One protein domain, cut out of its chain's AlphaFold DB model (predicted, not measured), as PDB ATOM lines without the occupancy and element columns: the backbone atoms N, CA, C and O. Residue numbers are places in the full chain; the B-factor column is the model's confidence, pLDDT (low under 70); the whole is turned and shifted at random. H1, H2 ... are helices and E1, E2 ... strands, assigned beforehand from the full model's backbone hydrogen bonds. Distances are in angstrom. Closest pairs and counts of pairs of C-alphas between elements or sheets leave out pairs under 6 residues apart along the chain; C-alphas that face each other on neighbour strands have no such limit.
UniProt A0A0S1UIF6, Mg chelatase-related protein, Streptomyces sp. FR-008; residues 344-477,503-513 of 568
ATOM      1  N   GLY A 344       0.581  -3.233   2.041       43.41
ATOM      2  CA  GLY A 344       1.239  -2.088   2.690       43.41
ATOM      3  C   GLY A 344       2.330  -1.380   1.880       43.41
ATOM      4  O   GLY A 344       2.700  -0.262   2.224       43.41
ATOM      5  N   ALA A 345       2.813  -1.955   0.775       43.91
ATOM      6  CA  ALA A 345       3.657  -1.205  -0.154       43.91
ATOM      7  C   ALA A 345       2.794  -0.215  -0.963       43.91
ATOM      8  O   ALA A 345       1.640  -0.532  -1.280       43.91
ATOM      9  N   PRO A 346       3.311   0.977  -1.333       43.66
ATOM     10  CA  PRO A 346       2.627   1.818  -2.308       43.66
ATOM     11  C   PRO A 346       2.370   0.976  -3.556       43.66
ATOM     12  O   PRO A 346       3.228   0.172  -3.904       43.66
ATOM     13  N   SER A 347       1.200   1.151  -4.178       43.88
ATOM     14  CA  SER A 347       0.744   0.463  -5.395       43.88
ATOM     15  C   SER A 347       1.836   0.461  -6.478       43.88
ATOM     16  O   SER A 347       1.946   1.369  -7.306       43.88
ATOM     17  N   GLN A 348       2.720  -0.525  -6.386       41.47
ATOM     18  CA  GLN A 348       3.843  -0.787  -7.263       41.47
ATOM     19  C   GLN A 348       3.513  -2.126  -7.895       41.47
ATOM     20  O   GLN A 348       3.250  -3.115  -7.212       41.47
ATOM     21  N   THR A 349       3.473  -2.139  -9.220       36.50
ATOM     22  CA  THR A 349       3.459  -3.394  -9.969       36.50
ATOM     23  C   THR A 349       4.707  -4.214  -9.619       36.50
ATOM     24  O   THR A 349       5.687  -3.669  -9.107       36.50
ATOM     25  N   ALA A 350       4.704  -5.513  -9.932       37.88
ATOM     26  CA  ALA A 350       5.877  -6.386  -9.777       37.88
ATOM     27  C   ALA A 350       7.155  -5.845 -10.470       37.88
ATOM     28  O   ALA A 350       8.248  -6.315 -10.182       37.88
ATOM     29  N   ASP A 351       6.997  -4.837 -11.334       33.16
ATOM     30  CA  ASP A 351       8.020  -4.158 -12.129       33.16
ATOM     31  C   ASP A 351       8.398  -2.756 -11.580       33.16
ATOM     32  O   ASP A 351       8.973  -1.927 -12.282       33.16
ATOM     33  N   GLY A 352       7.987  -2.409 -10.350       50.03
ATOM     34  CA  GLY A 352       8.264  -1.103  -9.722       50.03
ATOM     35  C   GLY A 352       7.521   0.087 -10.349       50.03
ATOM     36  O   GLY A 352       7.663   1.234  -9.914       50.03
ATOM     37  N   ARG A 353       6.687  -0.157 -11.368       52.97
ATOM     38  CA  ARG A 353       5.918   0.880 -12.058       52.97
ATOM     39  C   ARG A 353       4.694   1.256 -11.231       52.97
ATOM     40  O   ARG A 353       3.889   0.392 -10.865       52.97
ATOM     41  N   ARG A 354       4.570   2.550 -10.937       66.38
ATOM     42  CA  ARG A 354       3.432   3.143 -10.223       66.38
ATOM     43  C   ARG A 354       2.203   3.137 -11.127       66.38
ATOM     44  O   ARG A 354       2.322   3.446 -12.312       66.38
ATOM     45  N   LEU A 355       1.041   2.811 -10.568       81.50
ATOM     46  CA  LEU A 355      -0.225   2.921 -11.291       81.50
ATOM     47  C   LEU A 355      -0.662   4.387 -11.353       81.50
ATOM     48  O   LEU A 355      -0.738   5.049 -10.316       81.50
ATOM     49  N   ASP A 356      -0.962   4.880 -12.555       84.00
ATOM     50  CA  ASP A 356      -1.421   6.249 -12.772       84.00
ATOM     51  C   ASP A 356      -2.944   6.282 -12.950       84.00
ATOM     52  O   ASP A 356      -3.549   5.443 -13.626       84.00
ATOM     53  N   PHE A 357      -3.584   7.274 -12.336       87.31
ATOM     54  CA  PHE A 357      -4.999   7.558 -12.531       87.31
ATOM     55  C   PHE A 357      -5.293   8.091 -13.941       87.31
ATOM     56  O   PHE A 357      -6.404   7.913 -14.446       87.31
ATOM     57  N   GLY A 358      -4.291   8.672 -14.612       86.19
ATOM     58  CA  GLY A 358      -4.355   9.057 -16.023       86.19
ATOM     59  C   GLY A 358      -4.653   7.889 -16.972       86.19
ATOM     60  O   GLY A 358      -5.288   8.097 -18.006       86.19
ATOM     61  N   ASP A 359      -4.308   6.655 -16.585       86.38
ATOM     62  CA  ASP A 359      -4.549   5.445 -17.385       86.38
ATOM     63  C   ASP A 359      -6.039   5.046 -17.453       86.38
ATOM     64  O   ASP A 359      -6.429   4.160 -18.219       86.38
ATOM     65  N   VAL A 360      -6.903   5.661 -16.635       87.38
ATOM     66  CA  VAL A 360      -8.329   5.319 -16.558       87.38
ATOM     67  C   VAL A 360      -9.088   5.905 -17.751       87.38
ATOM     68  O   VAL A 360      -9.538   7.059 -17.746       87.38
ATOM     69  N   ALA A 361      -9.303   5.067 -18.765       85.38
ATOM     70  CA  ALA A 361     -10.140   5.396 -19.911       85.38
ATOM     71  C   ALA A 361     -11.636   5.435 -19.531       85.38
ATOM     72  O   ALA A 361     -12.214   4.460 -19.042       85.38
ATOM     73  N   GLY A 362     -12.296   6.565 -19.797       86.81
ATOM     74  CA  GLY A 362     -13.731   6.737 -19.559       86.81
ATOM     75  C   GLY A 362     -14.109   6.880 -18.078       86.81
ATOM     76  O   GLY A 362     -13.425   7.549 -17.314       86.81
ATOM     77  N   GLN A 363     -15.262   6.323 -17.690       87.62
ATOM     78  CA  GLN A 363     -15.787   6.318 -16.310       87.62
ATOM     79  C   GLN A 363     -15.851   7.693 -15.609       87.62
ATOM     80  O   GLN A 363     -15.594   7.791 -14.412       87.62
ATOM     81  N   ARG A 364     -16.246   8.754 -16.333       89.50
ATOM     82  CA  ARG A 364     -16.283  10.150 -15.834       89.50
ATOM     83  C   ARG A 364     -16.908  10.306 -14.442       89.50
ATOM     84  O   ARG A 364     -16.346  10.991 -13.599       89.50
ATOM     85  N   LEU A 365     -18.032   9.630 -14.192       90.69
ATOM     86  CA  LEU A 365     -18.718   9.683 -12.897       90.69
ATOM     87  C   LEU A 365     -17.900   9.033 -11.771       90.69
ATOM     88  O   LEU A 365     -17.806   9.599 -10.687       90.69
ATOM     89  N   ALA A 366     -17.289   7.872 -12.020       89.81
ATOM     90  CA  ALA A 366     -16.449   7.207 -11.026       89.81
ATOM     91  C   ALA A 366     -15.152   7.989 -10.777       89.81
ATOM     92  O   ALA A 366     -14.719   8.090  -9.635       89.81
ATOM     93  N   ARG A 367     -14.573   8.587 -11.827       92.62
ATOM     94  CA  ARG A 367     -13.384   9.437 -11.715       92.62
ATOM     95  C   ARG A 367     -13.639  10.667 -10.851       92.62
ATOM     96  O   ARG A 367     -12.929  10.855  -9.874       92.62
ATOM     97  N   GLY A 368     -14.704  11.416 -11.137       92.56
ATOM     98  CA  GLY A 368     -15.082  12.570 -10.315       92.56
ATOM     99  C   GLY A 368     -15.400  12.183  -8.866       92.56
ATOM    100  O   GLY A 368     -15.022  12.892  -7.943       92.56
ATOM    101  N   ALA A 369     -16.032  11.024  -8.640       91.94
ATOM    102  CA  ALA A 369     -16.272  10.526  -7.284       91.94
ATOM    103  C   ALA A 369     -14.969  10.196  -6.530       91.94
ATOM    104  O   ALA A 369     -14.873  10.484  -5.341       91.94
ATOM    105  N   LEU A 370     -13.974   9.619  -7.214       91.94
ATOM    106  CA  LEU A 370     -12.652   9.323  -6.647       91.94
ATOM    107  C   LEU A 370     -11.848  10.595  -6.370       91.94
ATOM    108  O   LEU A 370     -11.192  10.665  -5.341       91.94
ATOM    109  N   GLU A 371     -11.935  11.607  -7.232       93.19
ATOM    110  CA  GLU A 371     -11.295  12.913  -7.019       93.19
ATOM    111  C   GLU A 371     -11.880  13.636  -5.797       93.19
ATOM    112  O   GLU A 371     -11.137  14.109  -4.938       93.19
ATOM    113  N   VAL A 372     -13.213  13.670  -5.676       92.56
ATOM    114  CA  VAL A 372     -13.898  14.265  -4.514       92.56
ATOM    115  C   VAL A 372     -13.557  13.513  -3.233       92.56
ATOM    116  O   VAL A 372     -13.335  14.137  -2.197       92.56
ATOM    117  N   ALA A 373     -13.509  12.183  -3.297       91.25
ATOM    118  CA  ALA A 373     -13.105  11.383  -2.158       91.25
ATOM    119  C   ALA A 373     -11.660  11.680  -1.766       91.25
ATOM    120  O   ALA A 373     -11.455  12.185  -0.669       91.25
ATOM    121  N   ALA A 374     -10.703  11.532  -2.686       91.06
ATOM    122  CA  ALA A 374      -9.286  11.763  -2.429       91.06
ATOM    123  C   ALA A 374      -9.000  13.146  -1.818       91.06
ATOM    124  O   ALA A 374      -8.154  13.262  -0.932       91.06
ATOM    125  N   ALA A 375      -9.720  14.188  -2.253       89.56
ATOM    126  CA  ALA A 375      -9.609  15.532  -1.689       89.56
ATOM    127  C   ALA A 375     -10.205  15.657  -0.273       89.56
ATOM    128  O   ALA A 375      -9.688  16.417   0.545       89.56
ATOM    129  N   GLY A 376     -11.296  14.939   0.016       84.06
ATOM    130  CA  GLY A 376     -12.046  15.020   1.275       84.06
ATOM    131  C   GLY A 376     -11.770  13.908   2.295       84.06
ATOM    132  O   GLY A 376     -12.277  13.985   3.416       84.06
ATOM    133  N   GLY A 377     -11.007  12.872   1.936       85.06
ATOM    134  CA  GLY A 377     -10.846  11.659   2.741       85.06
ATOM    135  C   GLY A 377     -12.180  10.935   2.949       85.06
ATOM    136  O   GLY A 377     -12.566  10.651   4.087       85.06
ATOM    137  N   HIS A 378     -12.949  10.716   1.879       88.50
ATOM    138  CA  HIS A 378     -14.285  10.123   1.957       88.50
ATOM    139  C   HIS A 378     -14.298   8.637   1.603       88.50
ATOM    140  O   HIS A 378     -13.672   8.165   0.663       88.50
ATOM    141  N   HIS A 379     -15.107   7.868   2.326       88.94
ATOM    142  CA  HIS A 379     -15.333   6.464   1.993       88.94
ATOM    143  C   HIS A 379     -16.154   6.329   0.703       88.94
ATOM    144  O   HIS A 379     -17.150   7.031   0.519       88.94
ATOM    145  N   ILE A 380     -15.782   5.380  -0.159       88.81
ATOM    146  CA  ILE A 380     -16.425   5.171  -1.462       88.81
ATOM    147  C   ILE A 380     -17.022   3.769  -1.540       88.81
ATOM    148  O   ILE A 380     -16.406   2.776  -1.161       88.81
ATOM    149  N   TYR A 381     -18.224   3.671  -2.104       89.75
ATOM    150  CA  TYR A 381     -18.828   2.394  -2.469       89.75
ATOM    151  C   TYR A 381     -18.941   2.268  -3.992       89.75
ATOM    152  O   TYR A 381     -19.692   3.007  -4.629       89.75
ATOM    153  N   LEU A 382     -18.212   1.316  -4.581       86.12
ATOM    154  CA  LEU A 382     -18.204   1.080  -6.026       86.12
ATOM    155  C   LEU A 382     -19.181  -0.042  -6.393       86.12
ATOM    156  O   LEU A 382     -18.956  -1.224  -6.114       86.12
ATOM    157  N   LYS A 383     -20.262   0.316  -7.090       86.31
ATOM    158  CA  LYS A 383     -21.269  -0.631  -7.583       86.31
ATOM    159  C   LYS A 383     -21.194  -0.754  -9.100       86.31
ATOM    160  O   LYS A 383     -21.273   0.236  -9.815       86.31
ATOM    161  N   GLY A 384     -21.109  -1.983  -9.601       84.62
ATOM    162  CA  GLY A 384     -21.114  -2.244 -11.043       84.62
ATOM    163  C   GLY A 384     -21.031  -3.731 -11.381       84.62
ATOM    164  O   GLY A 384     -20.791  -4.540 -10.474       84.62
ATOM    165  N   PRO A 385     -21.198  -4.114 -12.658       81.00
ATOM    166  CA  PRO A 385     -21.014  -5.495 -13.101       81.00
ATOM    167  C   PRO A 385     -19.571  -5.981 -12.857       81.00
ATOM    168  O   PRO A 385     -18.658  -5.158 -12.688       81.00
ATOM    169  N   PRO A 386     -19.330  -7.302 -12.759       79.75
ATOM    170  CA  PRO A 386     -17.966  -7.836 -12.745       79.75
ATOM    171  C   PRO A 386     -17.209  -7.360 -13.995       79.75
ATOM    172  O   PRO A 386     -17.816  -7.156 -15.041       79.75
ATOM    173  N   GLY A 387     -15.906  -7.104 -13.870       80.69
ATOM    174  CA  GLY A 387     -15.095  -6.574 -14.976       80.69
ATOM    175  C   GLY A 387     -15.227  -5.066 -15.241       80.69
ATOM    176  O   GLY A 387     -14.469  -4.537 -16.039       80.69
ATOM    177  N   ALA A 388     -16.092  -4.331 -14.529       83.12
ATOM    178  CA  ALA A 388     -16.237  -2.873 -14.692       83.12
ATOM    179  C   ALA A 388     -15.025  -2.027 -14.224       83.12
ATOM    180  O   ALA A 388     -15.112  -0.805 -14.168       83.12
ATOM    181  N   GLY A 389     -13.909  -2.651 -13.831       85.19
ATOM    182  CA  GLY A 389     -12.705  -1.941 -13.386       85.19
ATOM    183  C   GLY A 389     -12.741  -1.412 -11.945       85.19
ATOM    184  O   GLY A 389     -11.985  -0.507 -11.625       85.19
ATOM    185  N   LYS A 390     -13.578  -1.962 -11.053       88.00
ATOM    186  CA  LYS A 390     -13.672  -1.512  -9.644       88.00
ATOM    187  C   LYS A 390     -12.338  -1.609  -8.892       88.00
ATOM    188  O   LYS A 390     -11.932  -0.648  -8.251       88.00
ATOM    189  N   THR A 391     -11.656  -2.746  -9.015       85.69
ATOM    190  CA  THR A 391     -10.320  -2.959  -8.435       85.69
ATOM    191  C   THR A 391      -9.291  -2.031  -9.082       85.69
ATOM    192  O   THR A 391      -8.558  -1.350  -8.381       85.69
ATOM    193  N   MET A 392      -9.330  -1.910 -10.414       87.38
ATOM    194  CA  MET A 392      -8.439  -1.037 -11.192       87.38
ATOM    195  C   MET A 392      -8.522   0.436 -10.749       87.38
ATOM    196  O   MET A 392      -7.490   1.100 -10.645       87.38
ATOM    197  N   LEU A 393      -9.732   0.922 -10.446       89.44
ATOM    198  CA  LEU A 393      -9.967   2.255  -9.888       89.44
ATOM    199  C   LEU A 393      -9.430   2.393  -8.455       89.44
ATOM    200  O   LEU A 393      -8.800   3.398  -8.137       89.44
ATOM    201  N   ALA A 394      -9.664   1.394  -7.596       87.62
ATOM    202  CA  ALA A 394      -9.231   1.422  -6.199       87.62
ATOM    203  C   ALA A 394      -7.698   1.439  -6.055       87.62
ATOM    204  O   ALA A 394      -7.170   2.199  -5.250       87.62
ATOM    205  N   GLU A 395      -6.975   0.671  -6.872       87.06
ATOM    206  CA  GLU A 395      -5.505   0.595  -6.833       87.06
ATOM    207  C   GLU A 395      -4.802   1.891  -7.274       87.06
ATOM    208  O   GLU A 395      -3.621   2.085  -6.978       87.06
ATOM    209  N   ARG A 396      -5.516   2.773  -7.987       89.75
ATOM    210  CA  ARG A 396      -5.020   4.070  -8.485       89.75
ATOM    211  C   ARG A 396      -5.393   5.250  -7.592       89.75
ATOM    212  O   ARG A 396      -4.808   6.320  -7.733       89.75
ATOM    213  N   LEU A 397      -6.321   5.054  -6.656       88.75
ATOM    214  CA  LEU A 397      -6.760   6.079  -5.711       88.75
ATOM    215  C   LEU A 397      -5.602   6.690  -4.891       88.75
ATOM    216  O   LEU A 397      -5.511   7.915  -4.859       88.75
ATOM    217  N   PRO A 398      -4.637   5.917  -4.342       88.06
ATOM    218  CA  PRO A 398      -3.486   6.497  -3.637       88.06
ATOM    219  C   PRO A 398      -2.628   7.442  -4.495       88.06
ATOM    220  O   PRO A 398      -1.875   8.248  -3.952       88.06
ATOM    221  N   GLY A 399      -2.706   7.338  -5.827       86.81
ATOM    222  CA  GLY A 399      -1.969   8.192  -6.758       86.81
ATOM    223  C   GLY A 399      -2.475   9.635  -6.809       86.81
ATOM    224  O   GLY A 399      -1.673  10.533  -7.059       86.81
ATOM    225  N   ILE A 400      -3.768   9.853  -6.536       90.56
ATOM    226  CA  ILE A 400      -4.428  11.173  -6.569       90.56
ATOM    227  C   ILE A 400      -4.700  11.754  -5.177       90.56
ATOM    228  O   ILE A 400      -5.117  12.904  -5.063       90.56
ATOM    229  N   MET A 401      -4.476  10.974  -4.118       89.19
ATOM    230  CA  MET A 401      -4.596  11.461  -2.747       89.19
ATOM    231  C   MET A 401      -3.476  12.457  -2.406       89.19
ATOM    232  O   MET A 401      -2.352  12.317  -2.904       89.19
ATOM    233  N   PRO A 402      -3.743  13.431  -1.516       88.38
ATOM    234  CA  PRO A 402      -2.710  14.300  -0.971       88.38
ATOM    235  C   PRO A 402      -1.554  13.498  -0.363       88.38
ATOM    236  O   PRO A 402      -1.758  12.449   0.255       88.38
ATOM    237  N   ALA A 403      -0.331  14.007  -0.521       89.00
ATOM    238  CA  ALA A 403       0.821  13.455   0.179       89.00
ATOM    239  C   ALA A 403       0.623  13.569   1.698       89.00
ATOM    240  O   ALA A 403      -0.008  14.511   2.186       89.00
ATOM    241  N   LEU A 404       1.173  12.611   2.442       89.56
ATOM    242  CA  LEU A 404       1.119  12.635   3.895       89.56
ATOM    243  C   LEU A 404       1.998  13.777   4.408       89.56
ATOM    244  O   LEU A 404       3.157  13.911   4.008       89.56
ATOM    245  N   ASP A 405       1.453  14.589   5.314       91.50
ATOM    246  CA  ASP A 405       2.269  15.513   6.093       91.50
ATOM    247  C   ASP A 405       3.284  14.737   6.956       91.50
ATOM    248  O   ASP A 405       3.188  13.520   7.130       91.50
ATOM    249  N   ARG A 406       4.290  15.425   7.501       90.88
ATOM    250  CA  ARG A 406       5.380  14.759   8.228       90.88
ATOM    251  C   ARG A 406       4.889  13.965   9.444       90.88
ATOM    252  O   ARG A 406       5.379  12.864   9.677       90.88
ATOM    253  N   THR A 407       3.931  14.496  10.200       90.88
ATOM    254  CA  THR A 407       3.370  13.823  11.379       90.88
ATOM    255  C   THR A 407       2.594  12.575  10.962       90.88
ATOM    256  O   THR A 407       2.807  11.496  11.507       90.88
ATOM    257  N   ALA A 408       1.762  12.695   9.927       90.44
ATOM    258  CA  ALA A 408       1.028  11.599   9.312       90.44
ATOM    259  C   ALA A 408       1.962  10.501   8.792       90.44
ATOM    260  O   ALA A 408       1.710   9.317   9.004       90.44
ATOM    261  N   ALA A 409       3.043  10.897   8.120       91.75
ATOM    262  CA  ALA A 409       4.035   9.990   7.573       91.75
ATOM    263  C   ALA A 409       4.738   9.201   8.685       91.75
ATOM    264  O   ALA A 409       4.897   7.989   8.554       91.75
ATOM    265  N   LEU A 410       5.101   9.849   9.799       91.69
ATOM    266  CA  LEU A 410       5.689   9.176  10.964       91.69
ATOM    267  C   LEU A 410       4.713   8.179  11.602       91.69
ATOM    268  O   LEU A 410       5.108   7.045  11.860       91.69
ATOM    269  N   GLU A 411       3.439   8.543  11.783       90.50
ATOM    270  CA  GLU A 411       2.411   7.633  12.318       90.50
ATOM    271  C   GLU A 411       2.244   6.379  11.445       90.50
ATOM    272  O   GLU A 411       2.276   5.250  11.939       90.50
ATOM    273  N   VAL A 412       2.093   6.563  10.128       90.31
ATOM    274  CA  VAL A 412       1.937   5.452   9.178       90.31
ATOM    275  C   VAL A 412       3.190   4.584   9.148       90.31
ATOM    276  O   VAL A 412       3.094   3.354   9.171       90.31
ATOM    277  N   THR A 413       4.364   5.208   9.140       90.88
ATOM    278  CA  THR A 413       5.646   4.502   9.163       90.88
ATOM    279  C   THR A 413       5.805   3.695  10.450       90.88
ATOM    280  O   THR A 413       6.244   2.549  10.390       90.88
ATOM    281  N   ALA A 414       5.374   4.220  11.601       90.88
ATOM    282  CA  ALA A 414       5.468   3.519  12.878       90.88
ATOM    283  C   ALA A 414       4.650   2.218  12.873       90.88
ATOM    284  O   ALA A 414       5.129   1.178  13.329       90.88
ATOM    285  N   VAL A 415       3.452   2.230  12.275       89.56
ATOM    286  CA  VAL A 415       2.641   1.013  12.104       89.56
ATOM    287  C   VAL A 415       3.353  -0.016  11.217       89.56
ATOM    288  O   VAL A 415       3.390  -1.202  11.552       89.56
ATOM    289  N   HIS A 416       3.949   0.421  10.105       87.81
ATOM    290  CA  HIS A 416       4.659  -0.466   9.177       87.81
ATOM    291  C   HIS A 416       5.977  -1.002   9.764       87.81
ATOM    292  O   HIS A 416       6.342  -2.147   9.492       87.81
ATOM    293  N   SER A 417       6.635  -0.230  10.631       88.25
ATOM    294  CA  SER A 417       7.806  -0.654  11.404       88.25
ATOM    295  C   SER A 417       7.476  -1.802  12.364       88.25
ATOM    296  O   SER A 417       8.159  -2.827  12.380       88.25
ATOM    297  N   VAL A 418       6.373  -1.696  13.116       86.88
ATOM    298  CA  VAL A 418       5.907  -2.781  14.005       86.88
ATOM    299  C   VAL A 418       5.500  -4.017  13.202       86.88
ATOM    300  O   VAL A 418       5.749  -5.154  13.617       86.88
ATOM    301  N   ALA A 419       4.894  -3.813  12.031       83.31
ATOM    302  CA  ALA A 419       4.560  -4.902  11.122       83.31
ATOM    303  C   ALA A 419       5.801  -5.568  10.497       83.31
ATOM    304  O   ALA A 419       5.721  -6.741  10.133       83.31
ATOM    305  N   GLY A 420       6.940  -4.869  10.437       78.94
ATOM    306  CA  GLY A 420       8.186  -5.356   9.843       78.94
ATOM    307  C   GLY A 420       8.210  -5.297   8.313       78.94
ATOM    308  O   GLY A 420       8.947  -6.050   7.692       78.94
ATOM    309  N   VAL A 421       7.395  -4.439   7.696       76.06
ATOM    310  CA  VAL A 421       7.189  -4.406   6.231       76.06
ATOM    311  C   VAL A 421       7.841  -3.201   5.540       76.06
ATOM    312  O   VAL A 421       7.576  -2.945   4.367       76.06
ATOM    313  N   LEU A 422       8.669  -2.433   6.256       76.06
ATOM    314  CA  LEU A 422       9.393  -1.298   5.678       76.06
ATOM    315  C   LEU A 422      10.473  -1.776   4.696       76.06
ATOM    316  O   LEU A 422      11.151  -2.776   4.929       76.06
ATOM    317  N   GLN A 423      10.623  -1.057   3.582       62.19
ATOM    318  CA  GLN A 423      11.619  -1.367   2.557       62.19
ATOM    319  C   GLN A 423      13.002  -0.838   2.955       62.19
ATOM    320  O   GLN A 423      13.133   0.282   3.452       62.19
ATOM    321  N   ALA A 424      14.045  -1.611   2.655       54.16
ATOM    322  CA  ALA A 424      15.422  -1.147   2.771       54.16
ATOM    323  C   ALA A 424      15.661   0.015   1.784       54.16
ATOM    324  O   ALA A 424      15.477  -0.147   0.579       54.16
ATOM    325  N   GLY A 425      16.036   1.192   2.294       56.44
ATOM    326  CA  GLY A 425      16.388   2.374   1.490       56.44
ATOM    327  C   GLY A 425      15.350   3.505   1.455       56.44
ATOM    328  O   GLY A 425      15.664   4.589   0.973       56.44
ATOM    329  N   GLY A 426      14.145   3.305   1.999       67.88
ATOM    330  CA  GLY A 426      13.111   4.344   2.069       67.88
ATOM    331  C   GLY A 426      12.329   4.277   3.378       67.88
ATOM    332  O   GLY A 426      11.215   3.757   3.372       67.88
ATOM    333  N   PRO A 427      12.886   4.774   4.498       70.81
ATOM    334  CA  PRO A 427      12.304   4.534   5.812       70.81
ATOM    335  C   PRO A 427      10.998   5.302   6.035       70.81
ATOM    336  O   PRO A 427      10.166   4.826   6.789       70.81
ATOM    337  N   LEU A 428      10.779   6.456   5.387       87.12
ATOM    338  CA  LEU A 428       9.585   7.285   5.597       87.12
ATOM    339  C   LEU A 428       8.524   7.072   4.508       87.12
ATOM    340  O   LEU A 428       8.751   7.355   3.330       87.12
ATOM    341  N   LEU A 429       7.319   6.674   4.917       86.75
ATOM    342  CA  LEU A 429       6.157   6.561   4.034       86.75
ATOM    343  C   LEU A 429       5.492   7.931   3.835       86.75
ATOM    344  O   LEU A 429       4.669   8.362   4.636       86.75
ATOM    345  N   SER A 430       5.837   8.618   2.745       85.69
ATOM    346  CA  SER A 430       5.291   9.945   2.396       85.69
ATOM    347  C   SER A 430       3.977   9.904   1.608       85.69
ATOM    348  O   SER A 430       3.325  10.933   1.425       85.69
ATOM    349  N   ARG A 431       3.570   8.729   1.119       84.56
ATOM    350  CA  ARG A 431       2.320   8.538   0.371       84.56
ATOM    351  C   ARG A 431       1.343   7.668   1.158       84.56
ATOM    352  O   ARG A 431       1.794   6.761   1.859       84.56
ATOM    353  N   PRO A 432       0.028   7.898   1.005       88.12
ATOM    354  CA  PRO A 432      -0.990   7.053   1.612       88.12
ATOM    355  C   PRO A 432      -0.809   5.572   1.224       88.12
ATOM    356  O   PRO A 432      -0.663   5.270   0.034       88.12
ATOM    357  N   PRO A 433      -0.807   4.640   2.194       87.50
ATOM    358  CA  PRO A 433      -0.661   3.216   1.916       87.50
ATOM    359  C   PRO A 433      -1.921   2.647   1.255       87.50
ATOM    360  O   PRO A 433      -3.033   3.145   1.446       87.50
ATOM    361  N   TYR A 434      -1.754   1.562   0.504       86.50
ATOM    362  CA  TYR A 434      -2.854   0.797  -0.078       86.50
ATOM    363  C   TYR A 434      -2.834  -0.628   0.462       86.50
ATOM    364  O   TYR A 434      -1.804  -1.301   0.436       86.50
ATOM    365  N   CYS A 435      -3.980  -1.094   0.947       85.69
ATOM    366  CA  CYS A 435      -4.157  -2.464   1.407       85.69
ATOM    367  C   CYS A 435      -5.396  -3.075   0.756       85.69
ATOM    368  O   CYS A 435      -6.516  -2.615   0.977       85.69
ATOM    369  N   ALA A 436      -5.193  -4.157   0.010       84.94
ATOM    370  CA  ALA A 436      -6.254  -4.968  -0.577       84.94
ATOM    371  C   ALA A 436      -6.179  -6.396  -0.013       84.94
ATOM    372  O   ALA A 436      -5.565  -7.270  -0.629       84.94
ATOM    373  N   PRO A 437      -6.739  -6.655   1.184       83.44
ATOM    374  CA  PRO A 437      -6.822  -8.011   1.707       83.44
ATOM    375  C   PRO A 437      -7.548  -8.928   0.715       83.44
ATOM    376  O   PRO A 437      -8.570  -8.564   0.133       83.44
ATOM    377  N   HIS A 438      -7.029 -10.147   0.547       77.31
ATOM    378  CA  HIS A 438      -7.693 -11.157  -0.272       77.31
ATOM    379  C   HIS A 438      -9.090 -11.453   0.295       77.31
ATOM    380  O   HIS A 438      -9.295 -11.444   1.505       77.31
ATOM    381  N   HIS A 439     -10.063 -11.778  -0.549       72.31
ATOM    382  CA  HIS A 439     -11.448 -11.994  -0.114       72.31
ATOM    383  C   HIS A 439     -11.645 -13.176   0.862       72.31
ATOM    384  O   HIS A 439     -12.682 -13.285   1.515       72.31
ATOM    385  N   SER A 440     -10.658 -14.070   0.962       75.38
ATOM    386  CA  SER A 440     -10.598 -15.149   1.958       75.38
ATOM    387  C   SER A 440      -9.866 -14.754   3.252       75.38
ATOM    388  O   SER A 440      -9.601 -15.620   4.087       75.38
ATOM    389  N   ALA A 441      -9.525 -13.473   3.428       77.25
ATOM    390  CA  ALA A 441      -8.820 -12.957   4.595       77.25
ATOM    391  C   ALA A 441      -9.597 -13.231   5.891       77.25
ATOM    392  O   ALA A 441     -10.797 -12.965   6.014       77.25
ATOM    393  N   THR A 442      -8.886 -13.761   6.884       81.06
ATOM    394  CA  THR A 442      -9.434 -14.034   8.214       81.06
ATOM    395  C   THR A 442      -9.617 -12.736   8.999       81.06
ATOM    396  O   THR A 442      -8.928 -11.742   8.754       81.06
ATOM    397  N   MET A 443     -10.491 -12.745  10.009       79.94
ATOM    398  CA  MET A 443     -10.650 -11.590  10.907       79.94
ATOM    399  C   MET A 443      -9.339 -11.208  11.602       79.94
ATOM    400  O   MET A 443      -9.085 -10.023  11.797       79.94
ATOM    401  N   GLN A 444      -8.484 -12.186  11.918       78.19
ATOM    402  CA  GLN A 444      -7.158 -11.942  12.485       78.19
ATOM    403  C   GLN A 444      -6.237 -11.205  11.503       78.19
ATOM    404  O   GLN A 444      -5.500 -10.324  11.920       78.19
ATOM    405  N   SER A 445      -6.296 -11.512  10.202       76.19
ATOM    406  CA  SER A 445      -5.506 -10.792   9.189       76.19
ATOM    407  C   SER A 445      -6.030  -9.377   8.905       76.19
ATOM    408  O   SER A 445      -5.250  -8.478   8.603       76.19
ATOM    409  N   LEU A 446      -7.341  -9.154   9.045       81.44
ATOM    410  CA  LEU A 446      -7.967  -7.843   8.848       81.44
ATOM    411  C   LEU A 446      -7.734  -6.910  10.038       81.44
ATOM    412  O   LEU A 446      -7.240  -5.798   9.869       81.44
ATOM    413  N   VAL A 447      -8.101  -7.362  11.239       81.62
ATOM    414  CA  VAL A 447      -8.041  -6.557  12.469       81.62
ATOM    415  C   VAL A 447      -6.626  -6.524  13.039       81.62
ATOM    416  O   VAL A 447      -6.213  -5.512  13.595       81.62
ATOM    417  N   GLY A 448      -5.874  -7.605  12.865       77.06
ATOM    418  CA  GLY A 448      -4.612  -7.833  13.553       77.06
ATOM    419  C   GLY A 448      -4.771  -8.839  14.691       77.06
ATOM    420  O   GLY A 448      -5.880  -9.224  15.079       77.06
ATOM    421  N   GLY A 449      -3.637  -9.301  15.205       73.81
ATOM    422  CA  GLY A 449      -3.571 -10.315  16.254       73.81
ATOM    423  C   GLY A 449      -2.284 -11.136  16.206       73.81
ATOM    424  O   GLY A 449      -1.401 -10.897  15.385       73.81
ATOM    425  N   GLY A 450      -2.170 -12.104  17.110       62.91
ATOM    426  CA  GLY A 450      -1.009 -12.987  17.217       62.91
ATOM    427  C   GLY A 450      -0.931 -13.635  18.596       62.91
ATOM    428  O   GLY A 450      -1.359 -13.046  19.587       62.91
ATOM    429  N   ASN A 451      -0.396 -14.855  18.665       50.75
ATOM    430  CA  ASN A 451      -0.055 -15.474  19.944       50.75
ATOM    431  C   ASN A 451       1.275 -14.870  20.417       50.75
ATOM    432  O   ASN A 451       2.315 -15.161  19.831       50.75
ATOM    433  N   GLY A 452       1.241 -14.013  21.440       61.78
ATOM    434  CA  GLY A 452       2.430 -13.350  21.993       61.78
ATOM    435  C   GLY A 452       2.462 -11.856  21.675       61.78
ATOM    436  O   GLY A 452       1.926 -11.068  22.450       61.78
ATOM    437  N   LEU A 453       3.063 -11.470  20.541       61.78
ATOM    438  CA  LEU A 453       3.110 -10.072  20.092       61.78
ATOM    439  C   LEU A 453       1.891  -9.722  19.213       61.78
ATOM    440  O   LEU A 453       1.696 -10.367  18.175       61.78
ATOM    441  N   PRO A 454       1.089  -8.697  19.566       68.56
ATOM    442  CA  PRO A 454       0.004  -8.223  18.714       68.56
ATOM    443  C   PRO A 454       0.573  -7.625  17.421       68.56
ATOM    444  O   PRO A 454       1.357  -6.681  17.465       68.56
ATOM    445  N   ARG A 455       0.180  -8.173  16.265       78.44
ATOM    446  CA  ARG A 455       0.597  -7.659  14.953       78.44
ATOM    447  C   ARG A 455      -0.482  -6.769  14.332       78.44
ATOM    448  O   ARG A 455      -1.660  -7.135  14.422       78.44
ATOM    449  N   PRO A 456      -0.100  -5.663  13.665       84.00
ATOM    450  CA  PRO A 456      -1.025  -4.861  12.870       84.00
ATOM    451  C   PRO A 456      -1.721  -5.708  11.795       84.00
ATOM    452  O   PRO A 456      -1.077  -6.494  11.101       84.00
ATOM    453  N   GLY A 457      -3.041  -5.559  11.664       86.00
ATOM    454  CA  GLY A 457      -3.810  -6.144  10.560       86.00
ATOM    455  C   GLY A 457      -3.888  -5.221   9.345       86.00
ATOM    456  O   GLY A 457      -3.441  -4.075   9.397       86.00
ATOM    457  N   ALA A 458      -4.538  -5.680   8.273       85.81
ATOM    458  CA  ALA A 458      -4.743  -4.895   7.050       85.81
ATOM    459  C   ALA A 458      -5.421  -3.534   7.305       85.81
ATOM    460  O   ALA A 458      -5.096  -2.552   6.646       85.81
ATOM    461  N   VAL A 459      -6.324  -3.445   8.291       87.88
ATOM    462  CA  VAL A 459      -6.959  -2.174   8.689       87.88
ATOM    463  C   VAL A 459      -5.940  -1.193   9.273       87.88
ATOM    464  O   VAL A 459      -6.016   0.004   9.010       87.88
ATOM    465  N   SER A 460      -4.988  -1.694  10.063       88.31
ATOM    466  CA  SER A 460      -3.929  -0.868  10.655       88.31
ATOM    467  C   SER A 460      -2.900  -0.460   9.601       88.31
ATOM    468  O   SER A 460      -2.497   0.694   9.560       88.31
ATOM    469  N   LEU A 461      -2.529  -1.369   8.697       87.81
ATOM    470  CA  LEU A 461      -1.619  -1.067   7.584       87.81
ATOM    471  C   LEU A 461      -2.208  -0.035   6.605       87.81
ATOM    472  O   LEU A 461      -1.476   0.762   6.033       87.81
ATOM    473  N   ALA A 462      -3.536   0.026   6.469       88.69
ATOM    474  CA  ALA A 462      -4.237   1.049   5.690       88.69
ATOM    475  C   ALA A 462      -4.406   2.399   6.420       88.69
ATOM    476  O   ALA A 462      -5.199   3.243   5.989       88.69
ATOM    477  N   HIS A 463      -3.736   2.611   7.557       89.06
ATOM    478  CA  HIS A 463      -3.855   3.849   8.321       89.06
ATOM    479  C   HIS A 463      -3.504   5.072   7.459       89.06
ATOM    480  O   HIS A 463      -2.501   5.077   6.753       89.06
ATOM    481  N   ARG A 464      -4.377   6.092   7.480       86.56
ATOM    482  CA  ARG A 464      -4.327   7.300   6.631       86.56
ATOM    483  C   ARG A 464      -4.180   7.008   5.128       86.56
ATOM    484  O   ARG A 464      -3.758   7.872   4.369       86.56
ATOM    485  N   GLY A 465      -4.570   5.809   4.706       89.06
ATOM    486  CA  GLY A 465      -4.576   5.368   3.322       89.06
ATOM    487  C   GLY A 465      -5.885   4.701   2.935       89.06
ATOM    488  O   GLY A 465      -6.954   5.035   3.461       89.06
ATOM    489  N   VAL A 466      -5.780   3.767   1.993       89.00
ATOM    490  CA  VAL A 466      -6.915   3.117   1.338       89.00
ATOM    491  C   VAL A 466      -6.971   1.647   1.733       89.00
ATOM    492  O   VAL A 466      -6.041   0.881   1.472       89.00
ATOM    493  N   LEU A 467      -8.100   1.242   2.315       89.25
ATOM    494  CA  LEU A 467      -8.453  -0.163   2.510       89.25
ATOM    495  C   LEU A 467      -9.488  -0.564   1.456       89.25
ATOM    496  O   LEU A 467     -10.630  -0.093   1.493       89.25
ATOM    497  N   PHE A 468      -9.108  -1.451   0.540       88.81
ATOM    498  CA  PHE A 468     -10.011  -1.989  -0.473       88.81
ATOM    499  C   PHE A 468     -10.600  -3.330  -0.032       88.81
ATOM    500  O   PHE A 468      -9.873  -4.285   0.234       88.81
ATOM    501  N   LEU A 469     -11.930  -3.413   0.022       84.75
ATOM    502  CA  LEU A 469     -12.660  -4.631   0.367       84.75
ATOM    503  C   LEU A 469     -13.493  -5.087  -0.830       84.75
ATOM    504  O   LEU A 469     -14.493  -4.451  -1.189       84.75
ATOM    505  N   ASP A 470     -13.104  -6.214  -1.432       78.75
ATOM    506  CA  ASP A 470     -13.928  -6.848  -2.456       78.75
ATOM    507  C   ASP A 470     -15.099  -7.608  -1.814       78.75
ATOM    508  O   ASP A 470     -15.018  -8.183  -0.726       78.75
ATOM    509  N   SER A 471     -16.209  -7.583  -2.538       57.84
ATOM    510  CA  SER A 471     -17.581  -7.979  -2.233       57.84
ATOM    511  C   SER A 471     -17.838  -9.396  -1.695       57.84
ATOM    512  O   SER A 471     -18.994  -9.816  -1.583       57.84
ATOM    513  N   THR A 472     -16.798 -10.149  -1.357       48.34
ATOM    514  CA  THR A 472     -16.874 -11.540  -0.900       48.34
ATOM    515  C   THR A 472     -16.136 -11.818   0.409       48.34
ATOM    516  O   THR A 472     -16.178 -12.966   0.855       48.34
ATOM    517  N   CYS A 473     -15.574 -10.810   1.096       41.91
ATOM    518  CA  CYS A 473     -15.200 -10.955   2.510       41.91
ATOM    519  C   CYS A 473     -16.472 -11.198   3.350       41.91
ATOM    520  O   CYS A 473     -17.149 -10.275   3.795       41.91
ATOM    521  N   LYS A 474     -16.841 -12.475   3.514       34.84
ATOM    522  CA  LYS A 474     -18.039 -12.950   4.236       34.84
ATOM    523  C   LYS A 474     -17.939 -12.806   5.757       34.84
ATOM    524  O   LYS A 474     -18.885 -13.130   6.472       34.84
ATOM    525  N   THR A 475     -16.799 -12.368   6.266       42.78
ATOM    526  CA  THR A 475     -16.584 -12.105   7.681       42.78
ATOM    527  C   THR A 475     -17.205 -10.755   8.021       42.78
ATOM    528  O   THR A 475     -16.871  -9.740   7.417       42.78
ATOM    529  N   GLY A 476     -18.190 -10.769   8.928       39.91
ATOM    530  CA  GLY A 476     -18.980  -9.595   9.297       39.91
ATOM    531  C   GLY A 476     -18.098  -8.366   9.488       39.91
ATOM    532  O   GLY A 476     -17.109  -8.428  10.216       39.91
ATOM    533  N   ALA A 477     -18.444  -7.280   8.792       36.31
ATOM    534  CA  ALA A 477     -17.713  -6.024   8.864       36.31
ATOM    535  C   ALA A 477     -17.430  -5.675  10.338       36.31
ATOM    536  O   ALA A 477     -18.358  -5.761  11.154       36.31
ATOM    537  N   ARG A 503      -7.066   5.712  12.068       37.69
ATOM    538  CA  ARG A 503      -7.875   6.507  11.136       37.69
ATOM    539  C   ARG A 503      -7.692   5.890   9.761       37.69
ATOM    540  O   ARG A 503      -6.649   6.087   9.149       37.69
ATOM    541  N   THR A 504      -8.634   5.078   9.306       37.91
ATOM    542  CA  THR A 504      -8.695   4.727   7.884       37.91
ATOM    543  C   THR A 504      -9.185   5.964   7.150       37.91
ATOM    544  O   THR A 504     -10.290   6.425   7.434       37.91
ATOM    545  N   GLY A 505      -8.349   6.528   6.273       32.25
ATOM    546  CA  GLY A 505      -8.734   7.682   5.461       32.25
ATOM    547  C   GLY A 505      -9.922   7.315   4.582       32.25
ATOM    548  O   GLY A 505     -10.947   7.986   4.618       32.25
ATOM    549  N   GLU A 506      -9.844   6.176   3.887       40.09
ATOM    550  CA  GLU A 506     -10.903   5.741   2.979       40.09
ATOM    551  C   GLU A 506     -11.084   4.219   2.970       40.09
ATOM    552  O   GLU A 506     -10.158   3.458   2.694       40.09
ATOM    553  N   THR A 507     -12.305   3.756   3.252       39.47
ATOM    554  CA  THR A 507     -12.728   2.390   2.924       39.47
ATOM    555  C   THR A 507     -13.410   2.401   1.565       39.47
ATOM    556  O   THR A 507     -14.462   3.030   1.416       39.47
ATOM    557  N   ALA A 508     -12.827   1.701   0.594       35.12
ATOM    558  CA  ALA A 508     -13.431   1.461  -0.707       35.12
ATOM    559  C   ALA A 508     -14.057   0.062  -0.710       35.12
ATOM    560  O   ALA A 508     -13.350  -0.946  -0.713       35.12
ATOM    561  N   THR A 509     -15.386  -0.008  -0.700       38.22
ATOM    562  CA  THR A 509     -16.108  -1.287  -0.692       38.22
ATOM    563  C   THR A 509     -16.748  -1.504  -2.058       38.22
ATOM    564  O   THR A 509     -17.503  -0.660  -2.539       38.22
ATOM    565  N   ALA A 510     -16.465  -2.631  -2.705       32.69
ATOM    566  CA  ALA A 510     -17.144  -3.019  -3.937       32.69
ATOM    567  C   ALA A 510     -18.326  -3.942  -3.617       32.69
ATOM    568  O   ALA A 510     -18.252  -4.759  -2.704       32.69
ATOM    569  N   GLY A 511     -19.428  -3.846  -4.365       29.14
ATOM    570  CA  GLY A 511     -20.544  -4.793  -4.245       29.14
ATOM    571  C   GLY A 511     -21.165  -5.158  -5.596       29.14
ATOM    572  O   GLY A 511     -21.290  -4.292  -6.470       29.14
ATOM    573  N   PRO A 512     -21.565  -6.426  -5.815       23.97
ATOM    574  CA  PRO A 512     -22.200  -6.840  -7.051       23.97
ATOM    575  C   PRO A 512     -23.630  -6.307  -7.138       23.97
ATOM    576  O   PRO A 512     -24.411  -6.342  -6.187       23.97
ATOM    577  N   SER A 513     -24.005  -5.882  -8.339       27.17
ATOM    578  CA  SER A 513     -25.399  -5.717  -8.738       27.17
ATOM    579  C   SER A 513     -25.997  -7.094  -9.048       27.17
ATOM    580  O   SER A 513     -25.668  -7.680 -10.077       27.17
TER     581      SER A 513
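What this domain is: This is residues 344 to 477 and 503 to 513 of the 568 residues of the protein "Mg chelatase-related protein" of Streptomyces sp. FR-008 (UniProt A0A0S1UIF6). A small parallel sheet has H1 and H2 over one face, and beyond its strand E2 lies a second part made of H4, H5, H6 and long loops. The printed part has 145 residues with six named helices and three named strands, in the order H1 E1 H2 H3 H4 H5 H6 E2 E3; the sheet's order is E1, E3, E2. The class is mixed, helices and strands, with under half of the residues in named elements. The whole is compact, radius of gyration of the C-alphas 15.1 A, spanning 46 by 34 by 30 A.

How they stand to each other: Past residues 344 to 363, H1, residues 364 to 376, lies over E1, residues 380 to 384, at a height over the sheet of 9.8 A; their closest C-alphas, Ala 373 and Ile 380, are 7.1 A apart. On the same face, H2, residues 390 to 394, lies over E3, residues 506 to 512. H3, residues 397 to 400, only grazes the sheet. H4, residues 406 to 419, touches H6, residues 458 to 461, with residues 412 to 416 alone; the closest C-alphas, His 416 and Leu 461, are 6.5 A apart. H5, residues 443 to 447, touches H6, closest at C-alphas 446 and 458, 4.7 A. Look at N 382 and O 509, 2.9 A, between E1 and E3, and at N 469 and O 508, 2.9 A, between E3 and E2, residues 466 to 469. Every O i to N i+4 pair is within hydrogen-bond range in H1, H2, H4 and H5; H3 and H6 are too short for one.

Where its parts are: Find C-alpha 364 at (-16.283, 10.150, -15.834); H1 runs 18.3 A from there. H4 spans 19.9 A and E3 19.7 A, ending at C-alpha 512, (-22.200, -6.840, -7.051).

The domain as a whole: Residues 478 to 502 are not printed; C-alphas 477 and 503 are 16.1 A apart. The link from H4 to H5 is long. E3 has mean pLDDT 34.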